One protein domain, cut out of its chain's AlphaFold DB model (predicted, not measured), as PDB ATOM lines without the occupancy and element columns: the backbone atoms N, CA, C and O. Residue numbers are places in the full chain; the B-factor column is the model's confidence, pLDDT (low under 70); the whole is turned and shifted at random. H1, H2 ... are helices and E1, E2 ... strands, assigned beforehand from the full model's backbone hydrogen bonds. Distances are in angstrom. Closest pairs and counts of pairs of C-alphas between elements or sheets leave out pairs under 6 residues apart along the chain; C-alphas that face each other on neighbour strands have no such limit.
ATOM      1  N   ILE A 174    -120.265 -56.617  52.714       81.88
ATOM      2  CA  ILE A 174    -121.569 -56.234  53.275       81.88
ATOM      3  C   ILE A 174    -121.362 -55.389  54.539       81.88
ATOM      4  O   ILE A 174    -120.482 -55.692  55.341       81.88
ATOM      5  N   THR A 175    -122.127 -54.307  54.697       80.88
ATOM      6  CA  THR A 175    -122.021 -53.361  55.823       80.88
ATOM      7  C   THR A 175    -123.313 -52.547  55.992       80.88
ATOM      8  O   THR A 175    -124.245 -52.682  55.198       80.88
ATOM      9  N   ILE A 176    -123.346 -51.654  56.983       78.88
ATOM     10  CA  ILE A 176    -124.331 -50.573  57.106       78.88
ATOM     11  C   ILE A 176    -123.751 -49.289  56.466       78.88
ATOM     12  O   ILE A 176    -122.597 -48.934  56.710       78.88
ATOM     13  N   ASP A 177    -124.526 -48.625  55.601       67.81
ATOM     14  CA  ASP A 177    -124.118 -47.514  54.713       67.81
ATOM     15  C   ASP A 177    -123.769 -46.210  55.446       67.81
ATOM     16  O   ASP A 177    -123.119 -45.343  54.879       67.81
ATOM     17  N   GLU A 178    -124.123 -46.061  56.723       57.09
ATOM     18  CA  GLU A 178    -123.703 -44.902  57.534       57.09
ATOM     19  C   GLU A 178    -122.175 -44.823  57.745       57.09
ATOM     20  O   GLU A 178    -121.647 -43.800  58.178       57.09
ATOM     21  N   HIS A 179    -121.449 -45.870  57.340       53.44
ATOM     22  CA  HIS A 179    -119.992 -45.911  57.265       53.44
ATOM     23  C   HIS A 179    -119.436 -45.773  55.836       53.44
ATOM     24  O   HIS A 179    -118.249 -46.037  55.650       53.44
ATOM     25  N   LEU A 180    -120.235 -45.367  54.841       47.00
ATOM     26  CA  LEU A 180    -119.843 -45.173  53.435       47.00
ATOM     27  C   LEU A 180    -120.093 -43.723  52.975       47.00
ATOM     28  O   LEU A 180    -121.225 -43.257  52.937       47.00
ATOM     29  N   GLU A 181    -119.040 -43.024  52.542       49.50
ATOM     30  CA  GLU A 181    -119.143 -41.771  51.769       49.50
ATOM     31  C   GLU A 181    -118.450 -41.998  50.422       49.50
ATOM     32  O   GLU A 181    -117.314 -42.472  50.384       49.50
ATOM     33  N   ASP A 182    -119.129 -41.722  49.304       50.44
ATOM     34  CA  ASP A 182    -118.573 -41.851  47.945       50.44
ATOM     35  C   ASP A 182    -117.890 -43.208  47.638       50.44
ATOM     36  O   ASP A 182    -116.928 -43.294  46.872       50.44
ATOM     37  N   GLY A 183    -118.386 -44.303  48.230       45.47
ATOM     38  CA  GLY A 183    -117.830 -45.647  48.029       45.47
ATOM     39  C   GLY A 183    -116.546 -45.938  48.820       45.47
ATOM     40  O   GLY A 183    -115.858 -46.918  48.510       45.47
ATOM     41  N   ILE A 184    -116.225 -45.106  49.821       46.09
ATOM     42  CA  ILE A 184    -115.091 -45.241  50.743       46.09
ATOM     43  C   ILE A 184    -115.620 -45.399  52.175       46.09
ATOM     44  O   ILE A 184    -116.508 -44.667  52.606       46.09
ATOM     45  N   PHE A 185    -115.051 -46.350  52.921       51.84
ATOM     46  CA  PHE A 185    -115.379 -46.550  54.331       51.84
ATOM     47  C   PHE A 185    -114.844 -45.390  55.182       51.84
ATOM     48  O   PHE A 185    -113.640 -45.130  55.180       51.84
ATOM     49  N   ILE A 186    -115.723 -44.699  55.908       53.41
ATOM     50  CA  ILE A 186    -115.382 -43.489  56.679       53.41
ATOM     51  C   ILE A 186    -114.851 -43.842  58.080       53.41
ATOM     52  O   ILE A 186    -114.115 -43.062  58.685       53.41
ATOM     53  N   ASP A 187    -115.174 -45.034  58.599       53.47
ATOM     54  CA  ASP A 187    -114.667 -45.505  59.890       53.47
ATOM     55  C   ASP A 187    -113.395 -46.360  59.729       53.47
ATOM     56  O   ASP A 187    -113.400 -47.491  59.231       53.47
ATOM     57  N   SER A 188    -112.277 -45.807  60.203       48.69
ATOM     58  CA  SER A 188    -110.961 -46.448  60.186       48.69
ATOM     59  C   SER A 188    -110.905 -47.789  60.932       48.69
ATOM     60  O   SER A 188    -110.126 -48.653  60.531       48.69
ATOM     61  N   ASN A 189    -111.742 -48.009  61.955       52.75
ATOM     62  CA  ASN A 189    -111.778 -49.276  62.696       52.75
ATOM     63  C   ASN A 189    -112.479 -50.389  61.897       52.75
ATOM     64  O   ASN A 189    -112.081 -51.551  61.980       52.75
ATOM     65  N   TYR A 190    -113.466 -50.031  61.071       52.22
ATOM     66  CA  TYR A 190    -114.221 -50.966  60.229       52.22
ATOM     67  C   TYR A 190    -113.428 -51.412  59.000       52.22
ATOM     68  O   TYR A 190    -113.492 -52.573  58.601       52.22
ATOM     69  N   SER A 191    -112.608 -50.517  58.441       48.78
ATOM     70  CA  SER A 191    -111.766 -50.817  57.274       48.78
ATOM     71  C   SER A 191    -110.769 -51.970  57.504       48.78
ATOM     72  O   SER A 191    -110.390 -52.652  56.552       48.78
ATOM     73  N   MET A 192    -110.375 -52.223  58.760       49.12
ATOM     74  CA  MET A 192    -109.481 -53.323  59.145       49.12
ATOM     75  C   MET A 192    -110.192 -54.677  59.304       49.12
ATOM     76  O   MET A 192    -109.546 -55.707  59.133       49.12
ATOM     77  N   LEU A 193    -111.495 -54.694  59.613       47.09
ATOM     78  CA  LEU A 193    -112.273 -55.929  59.811       47.09
ATOM     79  C   LEU A 193    -112.622 -56.621  58.482       47.09
ATOM     80  O   LEU A 193    -112.708 -57.841  58.424       47.09
ATOM     81  N   ILE A 194    -112.752 -55.849  57.398       49.66
ATOM     82  CA  ILE A 194    -113.175 -56.328  56.067       49.66
ATOM     83  C   ILE A 194    -112.006 -56.957  55.271       49.66
ATOM     84  O   ILE A 194    -112.213 -57.581  54.235       49.66
ATOM     85  N   GLN A 195    -110.759 -56.837  55.746       45.22
ATOM     86  CA  GLN A 195    -109.565 -57.385  55.075       45.22
ATOM     87  C   GLN A 195    -109.260 -58.856  55.419       45.22
ATOM     88  O   GLN A 195    -108.188 -59.353  55.061       45.22
ATOM     89  N   LEU A 196    -110.152 -59.559  56.123       40.75
ATOM     90  CA  LEU A 196    -109.909 -60.943  56.526       40.75
ATOM     91  C   LEU A 196    -110.155 -61.913  55.356       40.75
ATOM     92  O   LEU A 196    -111.249 -61.943  54.791       40.75
ATOM     93  N   PRO A 197    -109.145 -62.708  54.958       41.66
ATOM     94  CA  PRO A 197    -109.298 -63.691  53.907       41.66
ATOM     95  C   PRO A 197    -109.925 -64.956  54.503       41.66
ATOM     96  O   PRO A 197    -109.413 -65.480  55.488       41.66
ATOM     97  N   TYR A 198    -110.953 -65.467  53.824       42.50
ATOM     98  CA  TYR A 198    -111.714 -66.693  54.106       42.50
ATOM     99  C   TYR A 198    -112.825 -66.579  55.158       42.50
ATOM    100  O   TYR A 198    -112.538 -66.558  56.343       42.50
ATOM    101  N   TYR A 199    -114.074 -66.622  54.659       49.72
ATOM    102  CA  TYR A 199    -115.351 -66.779  55.372       49.72
ATOM    103  C   TYR A 199    -115.417 -66.056  56.706       49.72
ATOM    104  O   TYR A 199    -115.026 -66.669  57.683       49.72
ATOM    105  N   ASP A 200    -115.984 -64.859  56.826       61.56
ATOM    106  CA  ASP A 200    -116.294 -64.446  58.193       61.56
ATOM    107  C   ASP A 200    -117.422 -63.437  58.279       61.56
ATOM    108  O   ASP A 200    -117.455 -62.407  57.611       61.56
ATOM    109  N   THR A 201    -118.386 -63.800  59.109       70.69
ATOM    110  CA  THR A 201    -119.507 -62.976  59.525       70.69
ATOM    111  C   THR A 201    -118.994 -61.665  60.123       70.69
ATOM    112  O   THR A 201    -118.214 -61.679  61.074       70.69
ATOM    113  N   LEU A 202    -119.461 -60.527  59.611       76.94
ATOM    114  CA  LEU A 202    -119.268 -59.235  60.263       76.94
ATOM    115  C   LEU A 202    -120.313 -59.095  61.374       76.94
ATOM    116  O   LEU A 202    -121.500 -59.221  61.100       76.94
ATOM    117  N   GLN A 203    -119.886 -58.835  62.609       80.62
ATOM    118  CA  GLN A 203    -120.782 -58.624  63.750       80.62
ATOM    119  C   GLN A 203    -120.784 -57.157  64.163       80.62
ATOM    120  O   GLN A 203    -119.726 -56.617  64.487       80.62
ATOM    121  N   LEU A 204    -121.964 -56.535  64.176       82.50
ATOM    122  CA  LEU A 204    -122.171 -55.149  64.595       82.50
ATOM    123  C   LEU A 204    -123.171 -55.077  65.745       82.50
ATOM    124  O   LEU A 204    -124.117 -55.851  65.798       82.50
ATOM    125  N   SER A 205    -122.984 -54.102  66.631       83.25
ATOM    126  CA  SER A 205    -123.938 -53.775  67.691       83.25
ATOM    127  C   SER A 205    -124.570 -52.420  67.400       83.25
ATOM    128  O   SER A 205    -123.855 -51.457  67.120       83.25
ATOM    129  N   TYR A 206    -125.892 -52.334  67.518       85.88
ATOM    130  CA  TYR A 206    -126.670 -51.121  67.296       85.88
ATOM    131  C   TYR A 206    -127.609 -50.860  68.476       85.88
ATOM    132  O   TYR A 206    -128.374 -51.740  68.867       85.88
ATOM    133  N   ASP A 207    -127.579 -49.649  69.029       85.75
ATOM    134  CA  ASP A 207    -128.522 -49.225  70.068       85.75
ATOM    135  C   ASP A 207    -129.783 -48.638  69.412       85.75
ATOM    136  O   ASP A 207    -129.726 -47.605  68.744       85.75
ATOM    137  N   ALA A 208    -130.931 -49.284  69.616       85.62
ATOM    138  CA  ALA A 208    -132.236 -48.814  69.158       85.62
ATOM    139  C   ALA A 208    -133.101 -48.379  70.342       85.62
ATOM    140  O   ALA A 208    -132.989 -48.929  71.434       85.62
ATOM    141  N   PHE A 209    -133.977 -47.398  70.137       82.88
ATOM    142  CA  PHE A 209    -134.851 -46.883  71.191       82.88
ATOM    143  C   PHE A 209    -136.275 -47.390  70.987       82.88
ATOM    144  O   PHE A 209    -136.752 -47.433  69.854       82.88
ATOM    145  N   ILE A 210    -136.939 -47.769  72.079       81.56
ATOM    146  CA  ILE A 210    -138.360 -48.140  72.053       81.56
ATOM    147  C   ILE A 210    -139.198 -47.012  71.446       81.56
ATOM    148  O   ILE A 210    -138.870 -45.840  71.611       81.56
ATOM    149  N   GLU A 211    -140.232 -47.394  70.694       75.38
ATOM    150  CA  GLU A 211    -141.216 -46.532  70.020       75.38
ATOM    151  C   GLU A 211    -140.634 -45.567  68.982       75.38
ATOM    152  O   GLU A 211    -141.350 -44.794  68.342       75.38
ATOM    153  N   ARG A 212    -139.333 -45.680  68.715       77.56
ATOM    154  CA  ARG A 212    -138.638 -44.960  67.661       77.56
ATOM    155  C   ARG A 212    -138.341 -45.903  66.507       77.56
ATOM    156  O   ARG A 212    -137.740 -46.957  66.690       77.56
ATOM    157  N   GLU A 213    -138.711 -45.489  65.299       86.31
ATOM    158  CA  GLU A 213    -138.323 -46.217  64.094       86.31
ATOM    159  C   GLU A 213    -136.794 -46.200  63.954       86.31
ATOM    160  O   GLU A 213    -136.159 -45.139  63.924       86.31
ATOM    161  N   MET A 214    -136.206 -47.390  63.876       88.12
ATOM    162  CA  MET A 214    -134.829 -47.583  63.449       88.12
ATOM    163  C   MET A 214    -134.821 -48.022  61.989       88.12
ATOM    164  O   MET A 214    -135.622 -48.869  61.602       88.12
ATOM    165  N   CYS A 215    -133.897 -47.484  61.193       89.88
ATOM    166  CA  CYS A 215    -133.685 -47.903  59.812       89.88
ATOM    167  C   CYS A 215    -132.189 -48.078  59.538       89.88
ATOM    168  O   CYS A 215    -131.439 -47.103  59.527       89.88
ATOM    169  N   LEU A 216    -131.765 -49.314  59.284       88.44
ATOM    170  CA  LEU A 216    -130.398 -49.664  58.909       88.44
ATOM    171  C   LEU A 216    -130.325 -49.820  57.394       88.44
ATOM    172  O   LEU A 216    -130.986 -50.686  56.818       88.44
ATOM    173  N   LYS A 217    -129.507 -49.001  56.736       88.44
ATOM    174  CA  LYS A 217    -129.264 -49.132  55.300       88.44
ATOM    175  C   LYS A 217    -128.165 -50.158  55.070       88.44
ATOM    176  O   LYS A 217    -126.990 -49.855  55.223       88.44
ATOM    177  N   ILE A 218    -128.547 -51.374  54.715       88.44
ATOM    178  CA  ILE A 218    -127.622 -52.468  54.433       88.44
ATOM    179  C   ILE A 218    -127.107 -52.311  53.009       88.44
ATOM    180  O   ILE A 218    -127.897 -52.234  52.070       88.44
ATOM    181  N   ALA A 219    -125.791 -52.265  52.843       85.50
ATOM    182  CA  ALA A 219    -125.129 -52.114  51.556       85.50
ATOM    183  C   ALA A 219    -124.198 -53.297  51.299       85.50
ATOM    184  O   ALA A 219    -123.461 -53.717  52.191       85.50
ATOM    185  N   ALA A 220    -124.207 -53.804  50.067       82.88
ATOM    186  CA  ALA A 220    -123.233 -54.775  49.598       82.88
ATOM    187  C   ALA A 220    -122.585 -54.329  48.293       82.88
ATOM    188  O   ALA A 220    -123.227 -53.708  47.438       82.88
ATOM    189  N   ARG A 221    -121.306 -54.670  48.150       79.06
ATOM    190  CA  ARG A 221    -120.485 -54.307  47.000       79.06
ATOM    191  C   ARG A 221    -119.725 -55.508  46.475       79.06
ATOM    192  O   ARG A 221    -119.038 -56.192  47.236       79.06
ATOM    193  N   ASP A 222    -119.822 -55.674  45.169       79.06
ATOM    194  CA  ASP A 222    -118.955 -56.521  44.373       79.06
ATOM    195  C   ASP A 222    -117.555 -55.873  44.265       79.06
ATOM    196  O   ASP A 222    -117.405 -54.687  43.938       79.06
ATOM    197  N   LEU A 223    -116.526 -56.641  44.630       72.81
ATOM    198  CA  LEU A 223    -115.127 -56.210  44.610       72.81
ATOM    199  C   LEU A 223    -114.470 -56.392  43.237       72.81
ATOM    200  O   LEU A 223    -113.421 -55.790  42.985       72.81
ATOM    201  N   ASP A 224    -115.111 -57.147  42.351       69.25
ATOM    202  CA  ASP A 224    -114.598 -57.537  41.046       69.25
ATOM    203  C   ASP A 224    -115.175 -56.672  39.918       69.25
ATOM    204  O   ASP A 224    -114.686 -56.724  38.794       69.25
ATOM    205  N   SER A 225    -116.089 -55.742  40.233       60.88
ATOM    206  CA  SER A 225    -116.885 -54.914  39.309       60.88
ATOM    207  C   SER A 225    -116.125 -54.008  38.306       60.88
ATOM    208  O   SER A 225    -116.741 -53.187  37.621       60.88
ATOM    209  N   ASN A 226    -114.793 -54.088  38.210       56.12
ATOM    210  CA  ASN A 226    -113.947 -53.358  37.253       56.12
ATOM    211  C   ASN A 226    -113.677 -54.152  35.954       56.12
ATOM    212  O   ASN A 226    -112.639 -53.964  35.313       56.12
ATOM    213  N   VAL A 227    -114.596 -55.031  35.542       53.97
ATOM    214  CA  VAL A 227    -114.365 -55.958  34.423       53.97
ATOM    215  C   VAL A 227    -114.662 -55.340  33.045       53.97
ATOM    216  O   VAL A 227    -115.604 -54.569  32.840       53.97
ATOM    217  N   ASN A 228    -113.840 -55.709  32.057       52.50
ATOM    218  CA  ASN A 228    -113.932 -55.301  30.653       52.50
ATOM    219  C   ASN A 228    -115.297 -55.619  30.000       52.50
ATOM    220  O   ASN A 228    -115.918 -56.652  30.242       52.50
ATOM    221  N   ILE A 229    -115.698 -54.779  29.036       49.94
ATOM    222  CA  ILE A 229    -116.988 -54.806  28.304       49.94
ATOM    223  C   ILE A 229    -117.328 -56.176  27.673       49.94
ATOM    224  O   ILE A 229    -118.498 -56.493  27.472       49.94
ATOM    225  N   PHE A 230    -116.332 -57.017  27.373       45.09
ATOM    226  CA  PHE A 230    -116.552 -58.353  26.799       45.09
ATOM    227  C   PHE A 230    -117.069 -59.390  27.815       45.09
ATOM    228  O   PHE A 230    -117.657 -60.387  27.401       45.09
ATOM    229  N   GLN A 231    -116.892 -59.146  29.119       48.59
ATOM    230  CA  GLN A 231    -117.409 -59.981  30.209       48.59
ATOM    231  C   GLN A 231    -118.684 -59.413  30.853       48.59
ATOM    232  O   GLN A 231    -119.386 -60.165  31.502       48.59
ATOM    233  N   GLN A 232    -119.101 -58.173  30.559       46.34
ATOM    234  CA  GLN A 232    -120.407 -57.630  30.998       46.34
ATOM    235  C   GLN A 232    -121.634 -58.399  30.459       46.34
ATOM    236  O   GLN A 232    -122.752 -58.210  30.934       46.34
ATOM    237  N   ILE A 233    -121.453 -59.255  29.446       45.16
ATOM    238  CA  ILE A 233    -122.508 -60.144  28.919       45.16
ATOM    239  C   ILE A 233    -122.722 -61.361  29.845       45.16
ATOM    240  O   ILE A 233    -123.772 -62.003  29.810       45.16
ATOM    241  N   LEU A 234    -121.743 -61.651  30.698       51.03
ATOM    242  CA  LEU A 234    -121.750 -62.681  31.719       51.03
ATOM    243  C   LEU A 234    -122.079 -61.983  33.045       51.03
ATOM    244  O   LEU A 234    -121.251 -61.268  33.588       51.03
ATOM    245  N   LYS A 235    -123.338 -62.083  33.485       53.91
ATOM    246  CA  LYS A 235    -123.894 -61.317  34.612       53.91
ATOM    247  C   LYS A 235    -123.062 -61.521  35.879       53.91
ATOM    248  O   LYS A 235    -123.153 -62.586  36.476       53.91
ATOM    249  N   ASP A 236    -122.319 -60.492  36.253       60.75
ATOM    250  CA  ASP A 236    -121.741 -60.333  37.578       60.75
ATOM    251  C   ASP A 236    -122.732 -59.509  38.398       60.75
ATOM    252  O   ASP A 236    -123.133 -58.416  37.977       60.75
ATOM    253  N   SER A 237    -123.285 -60.086  39.459       71.31
ATOM    254  CA  SER A 237    -124.328 -59.416  40.233       71.31
ATOM    255  C   SER A 237    -124.192 -59.709  41.710       71.31
ATOM    256  O   SER A 237    -124.199 -60.871  42.120       71.31
ATOM    257  N   VAL A 238    -124.217 -58.642  42.500       79.38
ATOM    258  CA  VAL A 238    -124.317 -58.691  43.950       79.38
ATOM    259  C   VAL A 238    -125.775 -58.556  44.377       79.38
ATOM    260  O   VAL A 238    -126.543 -57.760  43.833       79.38
ATOM    261  N   SER A 239    -126.173 -59.341  45.370       82.06
ATOM    262  CA  SER A 239    -127.509 -59.310  45.968       82.06
ATOM    263  C   SER A 239    -127.434 -59.212  47.482       82.06
ATOM    264  O   SER A 239    -126.466 -59.686  48.076       82.06
ATOM    265  N   VAL A 240    -128.460 -58.617  48.091       82.69
ATOM    266  CA  VAL A 240    -128.669 -58.568  49.545       82.69
ATOM    267  C   VAL A 240    -130.015 -59.176  49.899       82.69
ATOM    268  O   VAL A 240    -131.030 -58.881  49.261       82.69
ATOM    269  N   TYR A 241    -130.033 -60.029  50.920       86.12
ATOM    270  CA  TYR A 241    -131.259 -60.637  51.422       86.12
ATOM    271  C   TYR A 241    -131.219 -60.882  52.935       86.12
ATOM    272  O   TYR A 241    -130.150 -61.007  53.530       86.12
ATOM    273  N   CYS A 242    -132.401 -60.947  53.548       85.75
ATOM    274  CA  CYS A 242    -132.605 -61.227  54.970       85.75
ATOM    275  C   CYS A 242    -133.748 -62.233  55.144       85.75
ATOM    276  O   CYS A 242    -134.778 -62.128  54.472       85.75
ATOM    277  N   GLU A 243    -133.618 -63.159  56.094       84.69
ATOM    278  CA  GLU A 243    -134.710 -64.052  56.505       84.69
ATOM    279  C   GLU A 243    -135.688 -63.317  57.435       84.69
ATOM    280  O   GLU A 243    -135.821 -63.618  58.621       84.69
ATOM    281  N   LEU A 244    -136.385 -62.314  56.889       87.75
ATOM    282  CA  LEU A 244    -137.266 -61.412  57.644       87.75
ATOM    283  C   LEU A 244    -138.362 -62.159  58.424       87.75
ATOM    284  O   LEU A 244    -138.781 -61.728  59.496       87.75
ATOM    285  N   SER A 245    -138.814 -63.302  57.901       85.50
ATOM    286  CA  SER A 245    -139.820 -64.132  58.567       85.50
ATOM    287  C   SER A 245    -139.319 -64.733  59.881       85.50
ATOM    288  O   SER A 245    -140.087 -64.808  60.834       85.50
ATOM    289  N   LEU A 246    -138.042 -65.119  59.966       85.00
ATOM    290  CA  LEU A 246    -137.459 -65.662  61.193       85.00
ATOM    291  C   LEU A 246    -137.372 -64.589  62.277       85.00
ATOM    292  O   LEU A 246    -137.725 -64.869  63.418       85.00
ATOM    293  N   PHE A 247    -136.978 -63.367  61.901       89.31
ATOM    294  CA  PHE A 247    -136.963 -62.226  62.814       89.31
ATOM    295  C   PHE A 247    -138.375 -61.924  63.336       89.31
ATOM    296  O   PHE A 247    -138.604 -61.967  64.540       89.31
ATOM    297  N   ASN A 248    -139.343 -61.721  62.436       89.19
ATOM    298  CA  ASN A 248    -140.714 -61.359  62.818       89.19
ATOM    299  C   ASN A 248    -141.438 -62.465  63.607       89.19
ATOM    300  O   ASN A 248    -142.233 -62.158  64.485       89.19
ATOM    301  N   ASN A 249    -141.150 -63.746  63.351       86.81
ATOM    302  CA  ASN A 249    -141.702 -64.854  64.144       86.81
ATOM    303  C   ASN A 249    -141.123 -64.931  65.568       86.81
ATOM    304  O   ASN A 249    -141.704 -65.606  66.416       86.81
ATOM    305  N   GLY A 250    -139.966 -64.309  65.809       83.69
ATOM    306  CA  GLY A 250    -139.362 -64.193  67.135       83.69
ATOM    307  C   GLY A 250    -139.928 -63.043  67.970       83.69
ATOM    308  O   GLY A 250    -139.651 -62.994  69.167       83.69
ATOM    309  N   LEU A 251    -140.704 -62.138  67.362       88.12
ATOM    310  CA  LEU A 251    -141.354 -61.023  68.049       88.12
ATOM    311  C   LEU A 251    -142.639 -61.478  68.753       88.12
ATOM    312  O   LEU A 251    -143.247 -62.492  68.398       88.12
ATOM    313  N   ASP A 252    -143.075 -60.704  69.745       83.56
ATOM    314  CA  ASP A 252    -144.384 -60.914  70.357       83.56
ATOM    315  C   ASP A 252    -145.512 -60.614  69.343       83.56
ATOM    316  O   ASP A 252    -145.388 -59.785  68.443       83.56
ATOM    317  N   SER A 253    -146.642 -61.310  69.483       82.56
ATOM    318  CA  SER A 253    -147.806 -61.201  68.597       82.56
ATOM    319  C   SER A 253    -148.419 -59.801  68.475       82.56
ATOM    320  O   SER A 253    -149.125 -59.541  67.500       82.56
ATOM    321  N   THR A 254    -148.193 -58.921  69.454       82.44
ATOM    322  CA  THR A 254    -148.654 -57.522  69.433       82.44
ATOM    323  C   THR A 254    -147.573 -56.528  69.004       82.44
ATOM    324  O   THR A 254    -147.848 -55.330  68.962       82.44
ATOM    325  N   SER A 255    -146.375 -57.000  68.641       85.69
ATOM    326  CA  SER A 255    -145.261 -56.163  68.193       85.69
ATOM    327  C   SER A 255    -145.415 -55.733  66.735       85.69
ATOM    328  O   SER A 255    -146.076 -56.387  65.923       85.69
ATOM    329  N   ASN A 256    -144.762 -54.629  66.374       86.38
ATOM    330  CA  ASN A 256    -144.663 -54.229  64.976       86.38
ATOM    331  C   ASN A 256    -143.696 -55.154  64.233       86.38
ATOM    332  O   ASN A 256    -142.577 -55.394  64.688       86.38
ATOM    333  N   ASN A 257    -144.094 -55.608  63.047       91.94
ATOM    334  CA  ASN A 257    -143.203 -56.356  62.166       91.94
ATOM    335  C   ASN A 257    -142.117 -55.442  61.588       91.94
ATOM    336  O   ASN A 257    -142.406 -54.340  61.118       91.94
ATOM    337  N   ALA A 258    -140.884 -55.937  61.543       94.31
ATOM    338  CA  ALA A 258    -139.818 -55.320  60.772       94.31
ATOM    339  C   ALA A 258    -140.062 -55.479  59.262       94.31
ATOM    340  O   ALA A 258    -140.764 -56.394  58.807       94.31
ATOM    341  N   THR A 259    -139.433 -54.606  58.479       94.88
ATOM    342  CA  THR A 259    -139.497 -54.584  57.013       94.88
ATOM    343  C   THR A 259    -138.098 -54.611  56.405       94.88
ATOM    344  O   THR A 259    -137.175 -53.987  56.921       94.88
ATOM    345  N   PHE A 260    -137.942 -55.348  55.305       93.31
ATOM    346  CA  PHE A 260    -136.722 -55.403  54.499       93.31
ATOM    347  C   PHE A 260    -137.069 -55.885  53.088       93.31
ATOM    348  O   PHE A 260    -137.901 -56.784  52.932       93.31
ATOM    349  N   PHE A 261    -136.426 -55.322  52.066       88.62
ATOM    350  CA  PHE A 261    -136.630 -55.724  50.673       88.62
ATOM    351  C   PHE A 261    -135.354 -56.341  50.109       88.62
ATOM    352  O   PHE A 261    -134.313 -55.692  50.076       88.62
ATOM    353  N   ASN A 262    -135.425 -57.585  49.642       86.56
ATOM    354  CA  ASN A 262    -134.291 -58.202  48.955       86.56
ATOM    355  C   ASN A 262    -134.074 -57.501  47.607       86.56
ATOM    356  O   ASN A 262    -135.041 -57.267  46.879       86.56
ATOM    357  N   ASP A 263    -132.822 -57.206  47.267       84.12
ATOM    358  CA  ASP A 263    -132.474 -56.497  46.033       84.12
ATOM    359  C   ASP A 263    -131.167 -57.034  45.427       84.12
ATOM    360  O   ASP A 263    -130.387 -57.726  46.090       84.12
ATOM    361  N   SER A 264    -130.924 -56.736  44.149       84.00
ATOM    362  CA  SER A 264    -129.718 -57.136  43.420       84.00
ATOM    363  C   SER A 264    -129.312 -56.117  42.360       84.00
ATOM    364  O   SER A 264    -130.164 -55.577  41.654       84.00
ATOM    365  N   ALA A 265    -128.010 -55.914  42.184       79.19
ATOM    366  CA  ALA A 265    -127.447 -55.002  41.195       79.19
ATOM    367  C   ALA A 265    -126.095 -55.512  40.666       79.19
ATOM    368  O   ALA A 265    -125.529 -56.462  41.189       79.19
ATOM    369  N   LEU A 266    -125.563 -54.872  39.621       73.12
ATOM    370  CA  LEU A 266    -124.326 -55.305  38.946       73.12
ATOM    371  C   LEU A 266    -123.023 -54.941  39.675       73.12
ATOM    372  O   LEU A 266    -121.962 -55.351  39.241       73.12
ATOM    373  N   SER A 267    -123.060 -54.075  40.687       73.56
ATOM    374  CA  SER A 267    -121.828 -53.607  41.345       73.56
ATOM    375  C   SER A 267    -122.078 -53.261  42.804       73.56
ATOM    376  O   SER A 267    -121.425 -53.797  43.689       73.56
ATOM    377  N   ASN A 268    -123.074 -52.414  43.073       78.62
ATOM    378  CA  ASN A 268    -123.464 -52.049  44.430       78.62
ATOM    379  C   ASN A 268    -124.973 -52.162  44.572       78.62
ATOM    380  O   ASN A 268    -125.708 -51.666  43.715       78.62
ATOM    381  N   VAL A 269    -125.420 -52.753  45.671       84.88
ATOM    382  CA  VAL A 269    -126.833 -52.855  46.036       84.88
ATOM    383  C   VAL A 269    -127.018 -52.376  47.470       84.88
ATOM    384  O   VAL A 269    -126.143 -52.574  48.313       84.88
ATOM    385  N   ASN A 270    -128.144 -51.729  47.754       88.19
ATOM    386  CA  ASN A 270    -128.518 -51.380  49.116       88.19
ATOM    387  C   ASN A 270    -130.011 -51.595  49.356       88.19
ATOM    388  O   ASN A 270    -130.812 -51.551  48.429       88.19
ATOM    389  N   SER A 271    -130.365 -51.841  50.612       89.62
ATOM    390  CA  SER A 271    -131.747 -51.957  51.059       89.62
ATOM    391  C   SER A 271    -131.867 -51.560  52.524       89.62
ATOM    392  O   SER A 271    -130.907 -51.667  53.284       89.62
ATOM    393  N   ASN A 272    -133.045 -51.091  52.925       90.75
ATOM    394  CA  ASN A 272    -133.289 -50.623  54.283       90.75
ATOM    395  C   ASN A 272    -133.999 -51.703  55.096       90.75
ATOM    396  O   ASN A 272    -135.058 -52.192  54.698       90.75
ATOM    397  N   PHE A 273    -133.426 -52.034  56.247       93.19
ATOM    398  CA  PHE A 273    -134.106 -52.752  57.314       93.19
ATOM    399  C   PHE A 273    -134.717 -51.730  58.263       93.19
ATOM    400  O   PHE A 273    -133.961 -50.983  58.876       93.19
ATOM    401  N   CYS A 274    -136.042 -51.692  58.390       93.62
ATOM    402  CA  CYS A 274    -136.722 -50.770  59.298       93.62
ATOM    403  C   CYS A 274    -137.607 -51.510  60.300       93.62
ATOM    404  O   CYS A 274    -138.323 -52.445  59.925       93.62
ATOM    405  N   TRP A 275    -137.578 -51.079  61.559       94.12
ATOM    406  CA  TRP A 275    -138.366 -51.652  62.648       94.12
ATOM    407  C   TRP A 275    -138.700 -50.590  63.704       94.12
ATOM    408  O   TRP A 275    -137.874 -49.731  63.996       94.12
ATOM    409  N   THR A 276    -139.895 -50.664  64.292       90.19
ATOM    410  CA  THR A 276    -140.326 -49.783  65.390       90.19
ATOM    411  C   THR A 276    -140.668 -50.649  66.605       90.19
ATOM    412  O   THR A 276    -141.805 -51.130  66.688       90.19
ATOM    413  N   PRO A 277    -139.704 -50.900  67.509       88.00
ATOM    414  CA  PRO A 277    -139.925 -51.725  68.696       88.00
ATOM    415  C   PRO A 277    -140.950 -51.089  69.642       88.00
ATOM    416  O   PRO A 277    -140.997 -49.871  69.773       88.00
ATOM    417  N   LEU A 278    -141.749 -51.903  70.328       83.50
ATOM    418  CA  LEU A 278    -142.730 -51.490  71.341       83.50
ATOM    419  C   LEU A 278    -142.249 -51.838  72.759       83.50
ATOM    420  O   LEU A 278    -141.342 -52.651  72.925       83.50
ATOM    421  N   CYS A 279    -142.885 -51.291  73.804       77.12
ATOM    422  CA  CYS A 279    -142.504 -51.547  75.207       77.12
ATOM    423  C   CYS A 279    -142.322 -53.037  75.549       77.12
ATOM    424  O   CYS A 279    -141.382 -53.421  76.246       77.12
ATOM    425  N   GLN A 280    -143.212 -53.894  75.044       79.31
ATOM    426  CA  GLN A 280    -143.176 -55.340  75.278       79.31
ATOM    427  C   GLN A 280    -141.919 -56.028  74.718       79.31
ATOM    428  O   GLN A 280    -141.450 -57.021  75.287       79.31
ATOM    429  N   ASP A 281    -141.327 -55.463  73.661       84.69
ATOM    430  CA  ASP A 281    -140.132 -55.997  73.007       84.69
ATOM    431  C   ASP A 281    -138.888 -55.868  73.892       84.69
ATOM    432  O   ASP A 281    -137.914 -56.595  73.690       84.69
ATOM    433  N   MET A 282    -138.914 -55.019  74.926       83.81
ATOM    434  CA  MET A 282    -137.808 -54.871  75.880       83.81
ATOM    435  C   MET A 282    -137.401 -56.207  76.516       83.81
ATOM    436  O   MET A 282    -136.222 -56.453  76.759       83.81
ATOM    437  N   SER A 283    -138.374 -57.091  76.759       82.62
ATOM    438  CA  SER A 283    -138.137 -58.399  77.381       82.62
ATOM    439  C   SER A 283    -137.291 -59.348  76.523       82.62
ATOM    440  O   SER A 283    -136.633 -60.232  77.071       82.62
ATOM    441  N   GLY A 284    -137.295 -59.155  75.199       83.38
ATOM    442  CA  GLY A 284    -136.547 -59.962  74.235       83.38
ATOM    443  C   GLY A 284    -135.186 -59.385  73.847       83.38
ATOM    444  O   GLY A 284    -134.475 -60.015  73.073       83.38
ATOM    445  N   SER A 285    -134.803 -58.209  74.358       87.56
ATOM    446  CA  SER A 285    -133.519 -57.590  74.014       87.56
ATOM    447  C   SER A 285    -132.321 -58.371  74.599       87.56
ATOM    448  O   SER A 285    -132.378 -58.755  75.774       87.56
ATOM    449  N   PRO A 286    -131.216 -58.570  73.844       91.81
ATOM    450  CA  PRO A 286    -130.956 -58.080  72.482       91.81
ATOM    451  C   PRO A 286    -131.582 -58.939  71.370       91.81
ATOM    452  O   PRO A 286    -131.722 -60.153  71.503       91.81
ATOM    453  N   TYR A 287    -131.903 -58.299  70.239       91.56
ATOM    454  CA  TYR A 287    -132.400 -58.970  69.030       91.56
ATOM    455  C   TYR A 287    -131.275 -59.170  68.018       91.56
ATOM    456  O   TYR A 287    -130.451 -58.283  67.833       91.56
ATOM    457  N   TYR A 288    -131.280 -60.298  67.311       89.19
ATOM    458  CA  TYR A 288    -130.284 -60.604  66.286       89.19
ATOM    459  C   TYR A 288    -130.943 -60.670  64.911       89.19
ATOM    460  O   TYR A 288    -131.938 -61.373  64.724       89.19
ATOM    461  N   VAL A 289    -130.372 -59.961  63.939       91.00
ATOM    462  CA  VAL A 289    -130.776 -60.040  62.531       91.00
ATOM    463  C   VAL A 289    -129.567 -60.368  61.658       91.00
ATOM    464  O   VAL A 289    -128.478 -59.828  61.849       91.00
ATOM    465  N   TYR A 290    -129.768 -61.277  60.704       88.06
ATOM    466  CA  TYR A 290    -128.732 -61.758  59.797       88.06
ATOM    467  C   TYR A 290    -129.042 -61.310  58.372       88.06
ATOM    468  O   TYR A 290    -130.073 -61.674  57.800       88.06
ATOM    469  N   PHE A 291    -128.119 -60.554  57.794       89.31
ATOM    470  CA  PHE A 291    -128.131 -60.170  56.392       89.31
ATOM    471  C   PHE A 291    -127.087 -60.972  55.635       89.31
ATOM    472  O   PHE A 291    -125.987 -61.225  56.124       89.31
ATOM    473  N   TYR A 292    -127.423 -61.335  54.410       84.19
ATOM    474  CA  TYR A 292    -126.557 -62.102  53.535       84.19
ATOM    475  C   TYR A 292    -126.318 -61.298  52.270       84.19
ATOM    476  O   TYR A 292    -127.271 -60.818  51.648       84.19
ATOM    477  N   SER A 293    -125.059 -61.180  51.862       85.75
ATOM    478  CA  SER A 293    -124.722 -60.792  50.501       85.75
ATOM    479  C   SER A 293    -124.310 -62.016  49.706       85.75
ATOM    480  O   SER A 293    -123.644 -62.918  50.220       85.75
ATOM    481  N   LYS A 294    -124.735 -62.070  48.447       81.44
ATOM    482  CA  LYS A 294    -124.321 -63.109  47.511       81.44
ATOM    483  C   LYS A 294    -123.835 -62.459  46.235       81.44
ATOM    484  O   LYS A 294    -124.586 -61.709  45.611       81.44
ATOM    485  N   ASP A 295    -122.611 -62.798  45.881       76.12
ATOM    486  CA  ASP A 295    -122.005 -62.505  44.599       76.12
ATOM    487  C   ASP A 295    -122.120 -63.737  43.703       76.12
ATOM    488  O   ASP A 295    -121.884 -64.865  44.153       76.12
ATOM    489  N   ILE A 296    -122.547 -63.526  42.463       68.06
ATOM    490  CA  ILE A 296    -122.718 -64.575  41.466       68.06
ATOM    491  C   ILE A 296    -121.865 -64.209  40.263       68.06
ATOM    492  O   ILE A 296    -122.304 -63.435  39.414       68.06
ATOM    493  N   SER A 297    -120.717 -64.872  40.148       65.88
ATOM    494  CA  SER A 297    -119.938 -64.890  38.918       65.88
ATOM    495  C   SER A 297    -120.244 -66.145  38.102       65.88
ATOM    496  O   SER A 297    -120.932 -67.078  38.531       65.88
ATOM    497  N   CYS A 298    -119.719 -66.202  36.879       56.44
ATOM    498  CA  CYS A 298    -119.934 -67.349  35.993       56.44
ATOM    499  C   CYS A 298    -119.279 -68.653  36.457       56.44
ATOM    500  O   CYS A 298    -119.575 -69.704  35.887       56.44
ATOM    501  N   PHE A 299    -118.386 -68.593  37.446       55.31
ATOM    502  CA  PHE A 299    -117.536 -69.721  37.827       55.31
ATOM    503  C   PHE A 299    -117.723 -70.161  39.282       55.31
ATOM    504  O   PHE A 299    -117.469 -71.327  39.585       55.31
ATOM    505  N   ALA A 300    -118.200 -69.267  40.153       58.12
ATOM    506  CA  ALA A 300    -118.494 -69.538  41.554       58.12
ATOM    507  C   ALA A 300    -119.490 -68.504  42.103       58.12
ATOM    508  O   ALA A 300    -119.694 -67.443  41.519       58.12
ATOM    509  N   TYR A 301    -120.093 -68.800  43.251       64.94
ATOM    510  CA  TYR A 301    -120.750 -67.777  44.057       64.94
ATOM    511  C   TYR A 301    -120.052 -67.685  45.409       64.94
ATOM    512  O   TYR A 301    -119.704 -68.708  46.005       64.94
ATOM    513  N   HIS A 302    -119.876 -66.465  45.900       73.00
ATOM    514  CA  HIS A 302    -119.382 -66.209  47.246       73.00
ATOM    515  C   HIS A 302    -120.456 -65.501  48.063       73.00
ATOM    516  O   HIS A 302    -121.275 -64.748  47.537       73.00
ATOM    517  N   THR A 303    -120.478 -65.778  49.364       73.50
ATOM    518  CA  THR A 303    -121.442 -65.189  50.291       73.50
ATOM    519  C   THR A 303    -120.738 -64.588  51.489       73.50
ATOM    520  O   THR A 303    -119.839 -65.229  52.036       73.50
ATOM    521  N   SER A 304    -121.218 -63.433  51.937       81.06
ATOM    522  CA  SER A 304    -120.796 -62.806  53.190       81.06
ATOM    523  C   SER A 304    -122.010 -62.585  54.088       81.06
ATOM    524  O   SER A 304    -123.130 -62.422  53.599       81.06
ATOM    525  N   ILE A 305    -121.797 -62.624  55.401       83.31
ATOM    526  CA  ILE A 305    -122.861 -62.507  56.404       83.31
ATOM    527  C   ILE A 305    -122.599 -61.256  57.238       83.31
ATOM    528  O   ILE A 305    -121.469 -61.021  57.657       83.31
ATOM    529  N   LEU A 306    -123.642 -60.475  57.487       85.94
ATOM    530  CA  LEU A 306    -123.663 -59.395  58.463       85.94
ATOM    531  C   LEU A 306    -124.668 -59.759  59.557       85.94
ATOM    532  O   LEU A 306    -125.863 -59.862  59.297       85.94
ATOM    533  N   GLU A 307    -124.178 -59.953  60.771       87.31
ATOM    534  CA  GLU A 307    -124.977 -60.127  61.979       87.31
ATOM    535  C   GLU A 307    -125.062 -58.783  62.707       87.31
ATOM    536  O   GLU A 307    -124.041 -58.162  63.005       87.31
ATOM    537  N   VAL A 308    -126.282 -58.328  62.986       89.00
ATOM    538  CA  VAL A 308    -126.525 -57.106  63.757       89.00
ATOM    539  C   VAL A 308    -127.229 -57.463  65.062       89.00
ATOM    540  O   VAL A 308    -128.343 -57.986  65.051       89.00
ATOM    541  N   GLU A 309    -126.569 -57.157  66.175       88.44
ATOM    542  CA  GLU A 309    -127.105 -57.198  67.532       88.44
ATOM    543  C   GLU A 309    -127.788 -55.861  67.850       88.44
ATOM    544  O   GLU A 309    -127.142 -54.819  67.962       88.44
ATOM    545  N   ILE A 310    -129.110 -55.880  67.986       92.25
ATOM    546  CA  ILE A 310    -129.936 -54.715  68.295       92.25
ATOM    547  C   ILE A 310    -130.204 -54.684  69.801       92.25
ATOM    548  O   ILE A 310    -130.979 -55.479  70.347       92.25
ATOM    549  N   ASN A 311    -129.577 -53.725  70.469       88.38
ATOM    550  CA  ASN A 311    -129.732 -53.449  71.888       88.38
ATOM    551  C   ASN A 311    -130.844 -52.418  72.084       88.38
ATOM    552  O   ASN A 311    -130.702 -51.260  71.691       88.38
ATOM    553  N   LEU A 312    -131.953 -52.820  72.706       87.88
ATOM    554  CA  LEU A 312    -133.048 -51.902  72.991       87.88
ATOM    555  C   LEU A 312    -132.701 -51.052  74.210       87.88
ATOM    556  O   LEU A 312    -132.272 -51.548  75.256       87.88
ATOM    557  N   LYS A 313    -132.891 -49.748  74.064       82.44
ATOM    558  CA  LYS A 313    -132.748 -48.741  75.105       82.44
ATOM    559  C   LYS A 313    -134.095 -48.082  75.329       82.44
ATOM    560  O   LYS A 313    -134.866 -47.863  74.393       82.44
ATOM    561  N   MET A 314    -134.365 -47.739  76.579       71.12
ATOM    562  CA  MET A 314    -135.453 -46.817  76.862       71.12
ATOM    563  C   MET A 314    -134.992 -45.395  76.548       71.12
ATOM    564  O   MET A 314    -133.825 -45.070  76.814       71.12
TER     565      MET A 314
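What this domain is: This is residues 174 to 314 of the 542 residues of a protein of Flavobacteriales bacterium (UniProt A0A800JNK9). A curled sheet of five strands, like part of a barrel, wraps partly round a smaller sheet of three strands, E1, E3 and E6, in an elongated body. H3 and the long link of residues 222 to 236 lie toward opposite ends of the longest axis, while H1 lies to one side in the link from E1 to E2. The printed part has 141 residues with three named helices and eight named strands, in the order E1 H1 E2 E3 E4 H2 E5 E6 H3 E7 E8. The larger sheet is mixed, in the order E2 E8 E7 E4 E5; the smaller, E1 E3 E6, is antiparallel. The class is mixed, helices and strands; the whole is compact, with a radius of gyration of the C-alphas of 16.6 A, and spans 55 by 31 by 26 A.

Where its parts are: In the larger sheet, E8 is residues 301 to 313, 38.3 A long, ending at C-alpha 313 (-132.748, -48.741, 75.105). E7 is residues 287 to 296, 29.7 A; E2 is 202 to 209, 22.7 A; E4 is 237 to 242, 17.0 A; E5 is 263 to 265, 7.1 A. In the smaller sheet, E1 is residues 174 to 176, 7.4 A, beginning at C-alpha 174 (-121.569, -56.234, 53.275); E3 is 214 to 221, 22.8 A; E6 is 268 to 275, 23.5 A. H1 is residues 188 to 191, 5.3 A; H2 is 244 to 249, 8.6 A; H3 is 279 to 284, 10.4 A.

How they stand to each other: The larger sheet is strongly twisted. E7 and E8 form a hairpin, with N 291 and O 306 at 2.8 A. E2 is parallel to E8, with N 204 and O 307 at 2.9 A. E4 is antiparallel to E7, N 239 and O 294 at 2.9 A, and to E5, N 240 and O 263 at 2.9 A. E3 is antiparallel to E6, N 216 and O 273 at 2.8 A, and to E1, N 175 and O 219 at 2.9 A. Between the sheets, the closest C-alphas of E4 and E6 are those of Ser 239 and Val 269, 6.5 A apart. H2, by residues 244 to 247, and H3, by 279 to 284, only graze the larger sheet; H1 is on neither sheet. The O i to N i+4 pairs are within hydrogen-bond range in H2, but 0 of 2 are in H3, where 3 of 3 O i to N i+3 pairs are; H1 is too short for an i+4 pair.

The domain as a whole: The two farthest C-alphas, those of Phe 230 and Gln 280, are 55.4 A apart. The printed part has no cut. The links E1 to H1, E3 to E4 and H2 to E5 are long. The mean pLDDT of the printed part is 74.8, and residues 177 to 200, 224 to 236 and 296 to 301 are under 70.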